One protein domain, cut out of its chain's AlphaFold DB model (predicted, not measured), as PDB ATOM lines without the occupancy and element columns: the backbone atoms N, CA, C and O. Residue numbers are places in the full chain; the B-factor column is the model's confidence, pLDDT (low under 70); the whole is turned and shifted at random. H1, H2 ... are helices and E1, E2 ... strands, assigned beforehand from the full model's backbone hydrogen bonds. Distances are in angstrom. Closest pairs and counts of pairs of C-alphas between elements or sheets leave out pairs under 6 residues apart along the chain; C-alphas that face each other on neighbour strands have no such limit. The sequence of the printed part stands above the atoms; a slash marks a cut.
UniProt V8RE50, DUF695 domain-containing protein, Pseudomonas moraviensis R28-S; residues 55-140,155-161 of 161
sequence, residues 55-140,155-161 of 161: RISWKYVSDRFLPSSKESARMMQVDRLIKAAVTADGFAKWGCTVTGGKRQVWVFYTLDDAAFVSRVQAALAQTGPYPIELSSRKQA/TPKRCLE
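AT A GLANCE: This is residues 55 to 140 and 155 to 161 of the 161 residues of the protein "DUF695 domain-containing protein" of Pseudomonas moraviensis R28-S (UniProt V8RE50). A twisted sheet of four antiparallel strands has two helices, H1 and H2, over one face, the long H1 running along the strands and H2 slanting across them. The short H3 packs on the opposite face, over E2. The printed part has 93 residues, with three named helices and four named strands in the order E1 H1 E2 E3 H2 E4 H3, and the sheet's order is E2 - E3 - E1 - E4. The class is mixed, helices and strands; the whole is compact, with a radius of gyration of the C-alphas of 13.1 A, and flat, spanning 38 by 33 by 17 A.

HOW THE PARTS SIT: In the sheet, E2 (residues 92 to 100) and E3 (residues 103 to 110) form a hairpin, with N 98 and O 105 at 2.9 A, within hydrogen-bond range. E1 (residues 55 to 59) is the antiparallel neighbour of E3, with N 58 and O 104 at 2.8 A. E4 (residues 132 to 138) is the antiparallel neighbour of E1, with N 57 and O 133 at 2.8 A. H1 (residues 69 to 86) is on the sheet at a height of 9.7 A, over E3 and only just over E1, on which 3 of its C-alphas fall; on the local plane it runs along the strands, at 7 degrees to E3. H2 (residues 113 to 124) is on the same face at a height of 9.1 A, slantwise to the strands, at 39 degrees to E1 on the local plane. With residues 78 to 86 alone, H1 touches H2, at a steep tilt of 52 degrees, opposite ways; their closest C-alphas, of Ile 82 and Val 120, are 5.7 A apart. H3 (residues 156 to 160) is on the opposite face, over E2, at a height of 8.6 A; the closest C-alphas of E2 and H3 are those of Gly 95 and Cys 159, 6.1 A apart. E1, H1, E2 and E3, H2, E4 are split strand-helix-strand units, each with another strand between its two strands, and both crossovers are right-handed. In H1, H2 and H3 every O i to N i+4 pair is within hydrogen-bond range.

IN THESE COORDINATES: E1, residues 55 to 59, begins at C-alpha 55 (-49.405, -27.800, 12.647) and is 12.9 A long. H1, residues 69 to 86, is 25.6 A long. E2, residues 92 to 100, measures 23.9 A, E3, residues 103 to 110, 21.8 A, and E4, residues 132 to 138, 20.2 A. H2, residues 113 to 124, is 16.8 A long. H3, residues 156 to 160, is 6.1 A long and ends at C-alpha 160 (-56.824, -26.479, 7.875).

THE WHOLE: The two C-alphas farthest apart are those of Asp 63 and Asp 89, 39.9 A. Residues 141 to 154 are not printed, and C-alphas 140 and 155 are 17.0 A apart across the cut. Of the links that are printed whole, none is long. The mean pLDDT of the printed part is 92.6, and no printed residue is under 70.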
ATOM      1  N   ARG A  55     -49.290 -29.222  12.941       97.06
ATOM      2  CA  ARG A  55     -49.405 -27.800  12.647       97.06
ATOM      3  C   ARG A  55     -48.295 -27.028  13.330       97.06
ATOM      4  O   ARG A  55     -47.982 -27.244  14.499       97.06
ATOM      5  N   ILE A  56     -47.781 -26.061  12.595       97.50
ATOM      6  CA  ILE A  56     -46.848 -25.059  13.085       97.50
ATOM      7  C   ILE A  56     -47.553 -23.731  12.918       97.50
ATOM      8  O   ILE A  56     -48.041 -23.436  11.829       97.50
ATOM      9  N   SER A  57     -47.664 -22.950  13.982       96.75
ATOM     10  CA  SER A  57     -48.360 -21.672  13.940       96.75
ATOM     11  C   SER A  57     -47.424 -20.542  14.330       96.75
ATOM     12  O   SER A  57     -46.652 -20.685  15.267       96.75
ATOM     13  N   TRP A  58     -47.484 -19.430  13.608       96.56
ATOM     14  CA  TRP A  58     -46.732 -18.213  13.877       96.56
ATOM     15  C   TRP A  58     -47.713 -17.058  14.003       96.56
ATOM     16  O   TRP A  58     -48.361 -16.680  13.025       96.56
ATOM     17  N   LYS A  59     -47.810 -16.469  15.193       93.88
ATOM     18  CA  LYS A  59     -48.608 -15.256  15.432       93.88
ATOM     19  C   LYS A  59     -47.783 -14.025  15.083       93.88
ATOM     20  O   LYS A  59     -46.627 -13.929  15.482       93.88
ATOM     21  N   TYR A  60     -48.366 -13.088  14.346       91.56
ATOM     22  CA  TYR A  60     -47.700 -11.842  13.982       91.56
ATOM     23  C   TYR A  60     -48.561 -10.635  14.326       91.56
ATOM     24  O   TYR A  60     -49.788 -10.698  14.351       91.56
ATOM     25  N   VAL A  61     -47.899  -9.507  14.566       88.62
ATOM     26  CA  VAL A  61     -48.565  -8.226  14.798       88.62
ATOM     27  C   VAL A  61     -48.616  -7.466  13.478       88.62
ATOM     28  O   VAL A  61     -47.598  -7.281  12.814       88.62
ATOM     29  N   SER A  62     -49.819  -7.063  13.082       86.19
ATOM     30  CA  SER A  62     -50.065  -6.249  11.896       86.19
ATOM     31  C   SER A  62     -51.375  -5.487  12.063       86.19
ATOM     32  O   SER A  62     -52.338  -6.015  12.633       86.19
ATOM     33  N   ASP A  63     -51.414  -4.272  11.521       84.31
ATOM     34  CA  ASP A  63     -52.639  -3.475  11.373       84.31
ATOM     35  C   ASP A  63     -53.509  -3.987  10.214       84.31
ATOM     36  O   ASP A  63     -54.650  -3.571  10.039       84.31
ATOM     37  N   ARG A  64     -52.971  -4.912   9.409       82.12
ATOM     38  CA  ARG A  64     -53.644  -5.560   8.281       82.12
ATOM     39  C   ARG A  64     -53.810  -7.058   8.534       82.12
ATOM     40  O   ARG A  64     -53.160  -7.641   9.398       82.12
ATOM     41  N   PHE A  65     -54.627  -7.706   7.705       78.56
ATOM     42  CA  PHE A  65     -54.802  -9.166   7.712       78.56
ATOM     43  C   PHE A  65     -53.571  -9.952   7.259       78.56
ATOM     44  O   PHE A  65     -53.545 -11.160   7.453       78.56
ATOM     45  N   LEU A  66     -52.584  -9.288   6.649       84.94
ATOM     46  CA  LEU A  66     -51.342  -9.888   6.170       84.94
ATOM     47  C   LEU A  66     -50.139  -9.357   6.968       84.94
ATOM     48  O   LEU A  66     -50.183  -8.225   7.467       84.94
ATOM     49  N   PRO A  67     -49.062 -10.150   7.094       89.75
ATOM     50  CA  PRO A  67     -47.841  -9.733   7.776       89.75
ATOM     51  C   PRO A  67     -47.124  -8.594   7.035       89.75
ATOM     52  O   PRO A  67     -47.283  -8.407   5.828       89.75
ATOM     53  N   SER A  68     -46.288  -7.844   7.760       91.38
ATOM     54  CA  SER A  68     -45.385  -6.858   7.148       91.38
ATOM     55  C   SER A  68     -44.357  -7.534   6.232       91.38
ATOM     56  O   SER A  68     -44.046  -8.710   6.410       91.38
ATOM     57  N   SER A  69     -43.748  -6.798   5.295       90.81
ATOM     58  CA  SER A  69     -42.725  -7.352   4.390       90.81
ATOM     59  C   SER A  69     -41.557  -8.009   5.138       90.81
ATOM     60  O   SER A  69     -41.099  -9.085   4.756       90.81
ATOM     61  N   LYS A  70     -41.111  -7.393   6.244       91.81
ATOM     62  CA  LYS A  70     -40.044  -7.932   7.100       91.81
ATOM     63  C   LYS A  70     -40.466  -9.247   7.755       91.81
ATOM     64  O   LYS A  70     -39.689 -10.197   7.781       91.81
ATOM     65  N   GLU A  71     -41.691  -9.303   8.265       93.44
ATOM     66  CA  GLU A  71     -42.217 -10.498   8.920       93.44
ATOM     67  C   GLU A  71     -42.458 -11.631   7.908       93.44
ATOM     68  O   GLU A  71     -42.033 -12.762   8.138       93.44
ATOM     69  N   SER A  72     -43.004 -11.311   6.730       92.62
ATOM     70  CA  SER A  72     -43.124 -12.233   5.592       92.62
ATOM     71  C   SER A  72     -41.783 -12.842   5.189       92.62
ATOM     72  O   SER A  72     -41.707 -14.044   4.951       92.62
ATOM     73  N   ALA A  73     -40.708 -12.048   5.133       94.12
ATOM     74  CA  ALA A  73     -39.379 -12.559   4.801       94.12
ATOM     75  C   ALA A  73     -38.891 -13.605   5.817       94.12
ATOM     76  O   ALA A  73     -38.376 -14.653   5.424       94.12
ATOM     77  N   ARG A  74     -39.126 -13.369   7.115       94.75
ATOM     78  CA  ARG A  74     -38.804 -14.341   8.172       94.75
ATOM     79  C   ARG A  74     -39.663 -15.600   8.069       94.75
ATOM     80  O   ARG A  74     -39.136 -16.705   8.162       94.75
ATOM     81  N   MET A  75     -40.962 -15.451   7.816       95.62
ATOM     82  CA  MET A  75     -41.863 -16.587   7.609       95.62
ATOM     83  C   MET A  75     -41.473 -17.415   6.383       95.62
ATOM     84  O   MET A  75     -41.557 -18.635   6.435       95.62
ATOM     85  N   MET A  76     -41.019 -16.789   5.293       95.00
ATOM     86  CA  MET A  76     -40.522 -17.501   4.111       95.00
ATOM     87  C   MET A  76     -39.226 -18.265   4.392       95.00
ATOM     88  O   MET A  76     -39.050 -19.371   3.884       95.00
ATOM     89  N   GLN A  77     -38.323 -17.708   5.202       95.25
ATOM     90  CA  GLN A  77     -37.124 -18.428   5.634       95.25
ATOM     91  C   GLN A  77     -37.505 -19.682   6.430       95.25
ATOM     92  O   GLN A  77     -37.034 -20.774   6.119       95.25
ATOM     93  N   VAL A  78     -38.401 -19.537   7.407       96.31
ATOM     94  CA  VAL A  78     -38.880 -20.656   8.225       96.31
ATOM     95  C   VAL A  78     -39.663 -21.680   7.405       96.31
ATOM     96  O   VAL A  78     -39.431 -22.873   7.567       96.31
ATOM     97  N   ASP A  79     -40.505 -21.243   6.465       96.25
ATOM     98  CA  ASP A  79     -41.212 -22.123   5.524       96.25
ATOM     99  C   ASP A  79     -40.242 -23.056   4.786       96.25
ATOM    100  O   ASP A  79     -40.454 -24.268   4.762       96.25
ATOM    101  N   ARG A  80     -39.145 -22.506   4.249       95.94
ATOM    102  CA  ARG A  80     -38.125 -23.275   3.521       95.94
ATOM    103  C   ARG A  80     -37.393 -24.264   4.425       95.94
ATOM    104  O   ARG A  80     -37.259 -25.426   4.054       95.94
ATOM    105  N   LEU A  81     -36.940 -23.811   5.597       96.44
ATOM    106  CA  LEU A  81     -36.178 -24.639   6.540       96.44
ATOM    107  C   LEU A  81     -37.005 -25.819   7.054       96.44
ATOM    108  O   LEU A  81     -36.544 -26.957   7.033       96.44
ATOM    109  N   ILE A  82     -38.241 -25.549   7.476       96.00
ATOM    110  CA  ILE A  82     -39.143 -26.572   8.000       96.00
ATOM    111  C   ILE A  82     -39.466 -27.587   6.914       96.00
ATOM    112  O   ILE A  82     -39.301 -28.780   7.155       96.00
ATOM    113  N   LYS A  83     -39.904 -27.135   5.728       95.75
ATOM    114  CA  LYS A  83     -40.263 -28.046   4.634       95.75
ATOM    115  C   LYS A  83     -39.095 -28.961   4.291       95.75
ATOM    116  O   LYS A  83     -39.274 -30.170   4.331       95.75
ATOM    117  N   ALA A  84     -37.902 -28.407   4.071       95.75
ATOM    118  CA  ALA A  84     -36.717 -29.200   3.752       95.75
ATOM    119  C   ALA A  84     -36.413 -30.273   4.816       95.75
ATOM    120  O   ALA A  84     -36.102 -31.408   4.469       95.75
ATOM    121  N   ALA A  85     -36.540 -29.939   6.103       95.81
ATOM    122  CA  ALA A  85     -36.226 -30.860   7.193       95.81
ATOM    123  C   ALA A  85     -37.265 -31.977   7.382       95.81
ATOM    124  O   ALA A  85     -36.914 -33.121   7.680       95.81
ATOM    125  N   VAL A  86     -38.554 -31.656   7.242       96.19
ATOM    126  CA  VAL A  86     -39.631 -32.610   7.553       96.19
ATOM    127  C   VAL A  86     -40.054 -33.439   6.348       96.19
ATOM    128  O   VAL A  86     -40.518 -34.555   6.541       96.19
ATOM    129  N   THR A  87     -39.868 -32.957   5.116       94.50
ATOM    130  CA  THR A  87     -40.208 -33.736   3.912       94.50
ATOM    131  C   THR A  87     -39.066 -34.626   3.423       94.50
ATOM    132  O   THR A  87     -39.260 -35.404   2.490       94.50
ATOM    133  N   ALA A  88     -37.879 -34.528   4.034       91.88
ATOM    134  CA  ALA A  88     -36.752 -35.407   3.740       91.88
ATOM    135  C   ALA A  88     -37.143 -36.883   3.914       91.88
ATOM    136  O   ALA A  88     -37.838 -37.245   4.870       91.88
ATOM    137  N   ASP A  89     -36.707 -37.714   2.967       92.88
ATOM    138  CA  ASP A  89     -36.946 -39.164   2.931       92.88
ATOM    139  C   ASP A  89     -38.433 -39.563   2.914       92.88
ATOM    140  O   ASP A  89     -38.792 -40.686   3.260       92.88
ATOM    141  N   GLY A  90     -39.323 -38.635   2.539       91.94
ATOM    142  CA  GLY A  90     -40.768 -38.865   2.550       91.94
ATOM    143  C   GLY A  90     -41.380 -38.938   3.953       91.94
ATOM    144  O   GLY A  90     -42.504 -39.410   4.092       91.94
ATOM    145  N   PHE A  91     -40.675 -38.465   4.989       95.44
ATOM    146  CA  PHE A  91     -41.129 -38.531   6.386       95.44
ATOM    147  C   PHE A  91     -42.432 -37.758   6.652       95.44
ATOM    148  O   PHE A  91     -43.261 -38.181   7.461       95.44
ATOM    149  N   ALA A  92     -42.627 -36.635   5.963       95.75
ATOM    150  CA  ALA A  92     -43.858 -35.862   6.006       95.75
ATOM    151  C   ALA A  92     -44.214 -35.298   4.626       95.75
ATOM    152  O   ALA A  92     -43.343 -35.038   3.794       95.75
ATOM    153  N   LYS A  93     -45.503 -35.032   4.409       94.56
ATOM    154  CA  LYS A  93     -46.015 -34.256   3.274       94.56
ATOM    155  C   LYS A  93     -46.489 -32.885   3.746       94.56
ATOM    156  O   LYS A  93     -47.202 -32.769   4.743       94.56
ATOM    157  N   TRP A  94     -46.107 -31.838   3.020       95.19
ATOM    158  CA  TRP A  94     -46.662 -30.498   3.220       95.19
ATOM    159  C   TRP A  94     -48.099 -30.463   2.697       95.19
ATOM    160  O   TRP A  94     -48.321 -30.750   1.529       95.19
ATOM    161  N   GLY A  95     -49.057 -30.126   3.561       93.12
ATOM    162  CA  GLY A  95     -50.476 -30.055   3.213       93.12
ATOM    163  C   GLY A  95     -50.883 -28.681   2.697       93.12
ATOM    164  O   GLY A  95     -51.377 -28.537   1.585       93.12
ATOM    165  N   CYS A  96     -50.686 -27.657   3.521       92.69
ATOM    166  CA  CYS A  96     -51.005 -26.284   3.158       92.69
ATOM    167  C   CYS A  96     -50.263 -25.285   4.038       92.69
ATOM    168  O   CYS A  96     -49.766 -25.601   5.122       92.69
ATOM    169  N   THR A  97     -50.198 -24.050   3.561       94.69
ATOM    170  CA  THR A  97     -49.846 -22.880   4.352       94.69
ATOM    171  C   THR A  97     -50.981 -21.877   4.255       94.69
ATOM    172  O   THR A  97     -51.388 -21.512   3.154       94.69
ATOM    173  N   VAL A  98     -51.465 -21.418   5.401       92.00
ATOM    174  CA  VAL A  98     -52.531 -20.423   5.503       92.00
ATOM    175  C   VAL A  98     -51.966 -19.188   6.180       92.00
ATOM    176  O   VAL A  98     -51.386 -19.304   7.257       92.00
ATOM    177  N   THR A  99     -52.122 -18.016   5.571       91.94
ATOM    178  CA  THR A  99     -51.672 -16.739   6.141       91.94
ATOM    179  C   THR A  99     -52.838 -15.768   6.163       91.94
ATOM    180  O   THR A  99     -53.308 -15.345   5.114       91.94
ATOM    181  N   GLY A 100     -53.300 -15.405   7.353       88.31
ATOM    182  CA  GLY A 100     -54.464 -14.544   7.546       88.31
ATOM    183  C   GLY A 100     -54.822 -14.452   9.023       88.31
ATOM    184  O   GLY A 100     -54.263 -15.175   9.845       88.31
ATOM    185  N   GLY A 101     -55.705 -13.525   9.393       86.12
ATOM    186  CA  GLY A 101     -56.166 -13.414  10.784       86.12
ATOM    187  C   GLY A 101     -55.037 -13.261  11.815       86.12
ATOM    188  O   GLY A 101     -55.109 -13.828  12.903       86.12
ATOM    189  N   LYS A 102     -53.966 -12.527  11.467       90.38
ATOM    190  CA  LYS A 102     -52.783 -12.287  12.325       90.38
ATOM    191  C   LYS A 102     -51.978 -13.548  12.678       90.38
ATOM    192  O   LYS A 102     -51.208 -13.565  13.642       90.38
ATOM    193  N   ARG A 103     -52.125 -14.613  11.884       92.69
ATOM    194  CA  ARG A 103     -51.388 -15.867  12.049       92.69
ATOM    195  C   ARG A 103     -50.995 -16.476  10.705       92.69
ATOM    196  O   ARG A 103     -51.699 -16.341   9.708       92.69
ATOM    197  N   GLN A 104     -49.846 -17.138  10.666       95.06
ATOM    198  CA  GLN A 104     -49.499 -18.074   9.605       95.06
ATOM    199  C   GLN A 104     -49.498 -19.487  10.180       95.06
ATOM    200  O   GLN A 104     -48.961 -19.713  11.260       95.06
ATOM    201  N   VAL A 105     -50.115 -20.429   9.478       95.75
ATOM    202  CA  VAL A 105     -50.174 -21.837   9.864       95.75
ATOM    203  C   VAL A 105     -49.597 -22.671   8.735       95.75
ATOM    204  O   VAL A 105     -50.033 -22.550   7.594       95.75
ATOM    205  N   TRP A 106     -48.638 -23.532   9.053       97.56
ATOM    206  CA  TRP A 106     -48.187 -24.602   8.173       97.56
ATOM    207  C   TRP A 106     -48.771 -25.915   8.661       97.56
ATOM    208  O   TRP A 106     -48.644 -26.245   9.840       97.56
ATOM    209  N   VAL A 107     -49.387 -26.660   7.754       96.44
ATOM    210  CA  VAL A 107     -49.954 -27.977   8.027       96.44
ATOM    211  C   VAL A 107     -49.123 -29.033   7.318       96.44
ATOM    212  O   VAL A 107     -48.822 -28.904   6.129       96.44
ATOM    213  N   PHE A 108     -48.789 -30.088   8.052       96.56
ATOM    214  CA  PHE A 108     -48.062 -31.247   7.561       96.56
ATOM    215  C   PHE A 108     -48.767 -32.536   7.969       96.56
ATOM    216  O   PHE A 108     -49.381 -32.621   9.032       96.56
ATOM    217  N   TYR A 109     -48.619 -33.549   7.132       95.69
ATOM    218  CA  TYR A 109     -49.006 -34.924   7.412       95.69
ATOM    219  C   TYR A 109     -47.726 -35.718   7.654       95.69
ATOM    220  O   TYR A 109     -46.856 -35.711   6.790       95.69
ATOM    221  N   THR A 110     -47.566 -36.322   8.831       96.56
ATOM    222  CA  THR A 110     -46.295 -36.919   9.287       96.56
ATOM    223  C   THR A 110     -46.467 -38.351   9.791       96.56
ATOM    224  O   THR A 110     -47.537 -38.732  10.272       96.56
ATOM    225  N   LEU A 111     -45.399 -39.147   9.657       95.69
ATOM    226  CA  LEU A 111     -45.344 -40.537  10.119       95.69
ATOM    227  C   LEU A 111     -45.324 -40.651  11.646       95.69
ATOM    228  O   LEU A 111     -45.868 -41.599  12.203       95.69
ATOM    229  N   ASP A 112     -44.723 -39.666  12.308       96.06
ATOM    230  CA  ASP A 112     -44.532 -39.624  13.756       96.06
ATOM    231  C   ASP A 112     -44.530 -38.163  14.231       96.06
ATOM    232  O   ASP A 112     -43.977 -37.285  13.556       96.06
ATOM    233  N   ASP A 113     -45.195 -37.871  15.348       95.94
ATOM    234  CA  ASP A 113     -45.353 -36.512  15.861       95.94
ATOM    235  C   ASP A 113     -44.139 -36.034  16.672       95.94
ATOM    236  O   ASP A 113     -43.681 -34.904  16.479       95.94
ATOM    237  N   ALA A 114     -43.570 -36.885  17.524       95.81
ATOM    238  CA  ALA A 114     -42.394 -36.555  18.323       95.81
ATOM    239  C   ALA A 114     -41.157 -36.314  17.440       95.81
ATOM    240  O   ALA A 114     -40.445 -35.316  17.599       95.81
ATOM    241  N   ALA A 115     -40.926 -37.181  16.454       97.00
ATOM    242  CA  ALA A 115     -39.847 -37.033  15.488       97.00
ATOM    243  C   ALA A 115     -40.060 -35.812  14.579       97.00
ATOM    244  O   ALA A 115     -39.087 -35.130  14.249       97.00
ATOM    245  N   PHE A 116     -41.307 -35.476  14.227       97.56
ATOM    246  CA  PHE A 116     -41.610 -34.234  13.511       97.56
ATOM    247  C   PHE A 116     -41.188 -33.006  14.318       97.56
ATOM    248  O   PHE A 116     -40.463 -32.155  13.801       97.56
ATOM    249  N   VAL A 117     -41.579 -32.932  15.594       96.31
ATOM    250  CA  VAL A 117     -41.196 -31.829  16.491       96.31
ATOM    251  C   VAL A 117     -39.674 -31.714  16.593       96.31
ATOM    252  O   VAL A 117     -39.137 -30.620  16.421       96.31
ATOM    253  N   SER A 118     -38.979 -32.837  16.789       96.56
ATOM    254  CA  SER A 118     -37.515 -32.876  16.871       96.56
ATOM    255  C   SER A 118     -36.845 -32.355  15.592       96.56
ATOM    256  O   SER A 118     -35.971 -31.488  15.657       96.56
ATOM    257  N   ARG A 119     -37.309 -32.792  14.410       97.00
ATOM    258  CA  ARG A 119     -36.798 -32.317  13.110       97.00
ATOM    259  C   ARG A 119     -37.009 -30.816  12.920       97.00
ATOM    260  O   ARG A 119     -36.092 -30.127  12.475       97.00
ATOM    261  N   VAL A 120     -38.183 -30.295  13.282       96.94
ATOM    262  CA  VAL A 120     -38.471 -28.853  13.204       96.94
ATOM    263  C   VAL A 120     -37.557 -28.059  14.133       96.94
ATOM    264  O   VAL A 120     -36.956 -27.074  13.709       96.94
ATOM    265  N   GLN A 121     -37.429 -28.481  15.391       95.75
ATOM    266  CA  GLN A 121     -36.578 -27.800  16.365       95.75
ATOM    267  C   GLN A 121     -35.114 -27.789  15.914       95.75
ATOM    268  O   GLN A 121     -34.484 -26.731  15.924       95.75
ATOM    269  N   ALA A 122     -34.594 -28.925  15.443       95.75
ATOM    270  CA  ALA A 122     -33.232 -29.030  14.928       95.75
ATOM    271  C   ALA A 122     -32.988 -28.113  13.717       95.75
ATOM    272  O   ALA A 122     -31.963 -27.433  13.654       95.75
ATOM    273  N   ALA A 123     -33.943 -28.041  12.782       95.44
ATOM    274  CA  ALA A 123     -33.839 -27.201  11.588       95.44
ATOM    275  C   ALA A 123     -33.793 -25.699  11.907       95.44
ATOM    276  O   ALA A 123     -33.148 -24.921  11.202       95.44
ATOM    277  N   LEU A 124     -34.482 -25.282  12.969       95.81
ATOM    278  CA  LEU A 124     -34.618 -23.875  13.333       95.81
ATOM    279  C   LEU A 124     -33.592 -23.406  14.369       95.81
ATOM    280  O   LEU A 124     -33.306 -22.210  14.430       95.81
ATOM    281  N   ALA A 125     -32.982 -24.322  15.126       94.25
ATOM    282  CA  ALA A 125     -32.053 -24.008  16.214       94.25
ATOM    283  C   ALA A 125     -30.907 -23.062  15.809       94.25
ATOM    284  O   ALA A 125     -30.498 -22.215  16.600       94.25
ATOM    285  N   GLN A 126     -30.409 -23.169  14.573       88.56
ATOM    286  CA  GLN A 126     -29.276 -22.371  14.085       88.56
ATOM    287  C   GLN A 126     -29.665 -20.988  13.544       88.56
ATOM    288  O   GLN A 126     -28.800 -20.141  13.338       88.56
ATOM    289  N   THR A 127     -30.949 -20.755  13.267       89.44
ATOM    290  CA  THR A 127     -31.417 -19.557  12.544       89.44
ATOM    291  C   THR A 127     -32.284 -18.634  13.395       89.44
ATOM    292  O   THR A 127     -32.560 -17.497  13.008       89.44
ATOM    293  N   GLY A 128     -32.593 -19.071  14.614       80.31
ATOM    294  CA  GLY A 128     -32.966 -18.208  15.722       80.31
ATOM    295  C   GLY A 128     -34.157 -18.738  16.505       80.31
ATOM    296  O   GLY A 128     -34.814 -19.698  16.100       80.31
ATOM    297  N   PRO A 129     -34.489 -18.089  17.630       88.06
ATOM    298  CA  PRO A 129     -35.796 -18.284  18.218       88.06
ATOM    299  C   PRO A 129     -36.846 -17.685  17.275       88.06
ATOM    300  O   PRO A 129     -36.804 -16.504  16.906       88.06
ATOM    301  N   TYR A 130     -37.807 -18.513  16.891       92.69
ATOM    302  CA  TYR A 130     -38.987 -18.100  16.144       92.69
ATOM    303  C   TYR A 130     -40.217 -18.194  17.049       92.69
ATOM    304  O   TYR A 130     -40.279 -19.104  17.878       92.69
ATOM    305  N   PRO A 131     -41.206 -17.295  16.905       93.19
ATOM    306  CA  PRO A 131     -42.425 -17.308  17.711       93.19
ATOM    307  C   PRO A 131     -43.405 -18.368  17.182       93.19
ATOM    308  O   PRO A 131     -44.528 -18.051  16.780       93.19
ATOM    309  N   ILE A 132     -42.946 -19.619  17.114       95.06
ATOM    310  CA  ILE A 132     -43.727 -20.737  16.600       95.06
ATOM    311  C   ILE A 132     -44.328 -21.570  17.728       95.06
ATOM    312  O   ILE A 132     -43.680 -21.867  18.728       95.06
ATOM    313  N   GLU A 133     -45.568 -21.994  17.530       96.50
ATOM    314  CA  GLU A 133     -46.260 -22.962  18.375       96.50
ATOM    315  C   GLU A 133     -46.450 -24.247  17.564       96.50
ATOM    316  O   GLU A 133     -46.959 -24.209  16.439       96.50
ATOM    317  N   LEU A 134     -46.026 -25.379  18.127       95.88
ATOM    318  CA  LEU A 134     -46.166 -26.699  17.517       95.88
ATOM    319  C   LEU A 134     -47.349 -27.426  18.143       95.88
ATOM    320  O   LEU A 134     -47.503 -27.459  19.360       95.88
ATOM    321  N   SER A 135     -48.174 -28.035  17.302       94.88
ATOM    322  CA  SER A 135     -49.230 -28.944  17.738       94.88
ATOM    323  C   SER A 135     -49.315 -30.110  16.767       94.88
ATOM    324  O   SER A 135     -49.092 -29.944  15.573       94.88
ATOM    325  N   SER A 136     -49.637 -31.292  17.265       93.56
ATOM    326  CA  SER A 136     -49.886 -32.463  16.434       93.56
ATOM    327  C   SER A 136     -51.075 -33.216  16.988       93.56
ATOM    328  O   SER A 136     -51.354 -33.163  18.186       93.56
ATOM    329  N   ARG A 137     -51.801 -33.893  16.107       92.06
ATOM    330  CA  ARG A 137     -52.853 -34.820  16.499       92.06
ATOM    331  C   ARG A 137     -52.812 -36.052  15.618       92.06
ATOM    332  O   ARG A 137     -52.486 -35.962  14.432       92.06
ATOM    333  N   LYS A 138     -53.203 -37.187  16.188       92.25
ATOM    334  CA  LYS A 138     -53.479 -38.388  15.407       92.25
ATOM    335  C   LYS A 138     -54.650 -38.103  14.463       92.25
ATOM    336  O   LYS A 138     -55.631 -37.472  14.863       92.25
ATOM    337  N   GLN A 139     -54.525 -38.510  13.208       84.81
ATOM    338  CA  GLN A 139     -55.631 -38.460  12.265       84.81
ATOM    339  C   GLN A 139     -56.676 -39.494  12.690       84.81
ATOM    340  O   GLN A 139     -56.330 -40.605  13.090       84.81
ATOM    341  N   ALA A 140     -57.950 -39.111  12.646       75.00
ATOM    342  CA  ALA A 140     -59.019 -40.093  12.721       75.00
ATOM    343  C   ALA A 140     -59.024 -40.888  11.411       75.00
ATOM    344  O   ALA A 140     -58.789 -40.308  10.347       75.00
ATOM    345  N   THR A 155     -58.823 -30.230   0.040       85.75
ATOM    346  CA  THR A 155     -59.343 -28.850   0.018       85.75
ATOM    347  C   THR A 155     -58.682 -27.975   1.091       85.75
ATOM    348  O   THR A 155     -58.232 -28.508   2.113       85.75
ATOM    349  N   PRO A 156     -58.642 -26.637   0.925       86.62
ATOM    350  CA  PRO A 156     -58.169 -25.714   1.959       86.62
ATOM    351  C   PRO A 156     -58.824 -25.926   3.331       86.62
ATOM    352  O   PRO A 156     -58.119 -25.988   4.340       86.62
ATOM    353  N   LYS A 157     -60.148 -26.119   3.369       86.75
ATOM    354  CA  LYS A 157     -60.938 -26.402   4.575       86.75
ATOM    355  C   LYS A 157     -60.451 -27.671   5.268       86.75
ATOM    356  O   LYS A 157     -60.017 -27.618   6.415       86.75
ATOM    357  N   ARG A 158     -60.383 -28.794   4.539       86.06
ATOM    358  CA  ARG A 158     -59.896 -30.079   5.077       86.06
ATOM    359  C   ARG A 158     -58.425 -30.049   5.471       86.06
ATOM    360  O   ARG A 158     -58.014 -30.729   6.414       86.06
ATOM    361  N   CYS A 159     -57.605 -29.278   4.763       88.25
ATOM    362  CA  CYS A 159     -56.218 -29.102   5.156       88.25
ATOM    363  C   CYS A 159     -56.108 -28.310   6.459       88.25
ATOM    364  O   CYS A 159     -55.320 -28.678   7.329       88.25
ATOM    365  N   LEU A 160     -56.914 -27.271   6.658       86.69
ATOM    366  CA  LEU A 160     -56.824 -26.479   7.875       86.69
ATOM    367  C   LEU A 160     -57.440 -27.185   9.083       86.69
ATOM    368  O   LEU A 160     -56.783 -27.189  10.118       86.69
ATOM    369  N   GLU A 161     -58.619 -27.803   8.961       82.38
ATOM    370  CA  GLU A 161     -59.455 -28.345  10.059       82.38
ATOM    371  C   GLU A 161     -58.974 -29.674  10.633       82.38
ATOM    372  O   GLU A 161     -58.768 -29.762  11.863       82.38
TER     373      GLU A 161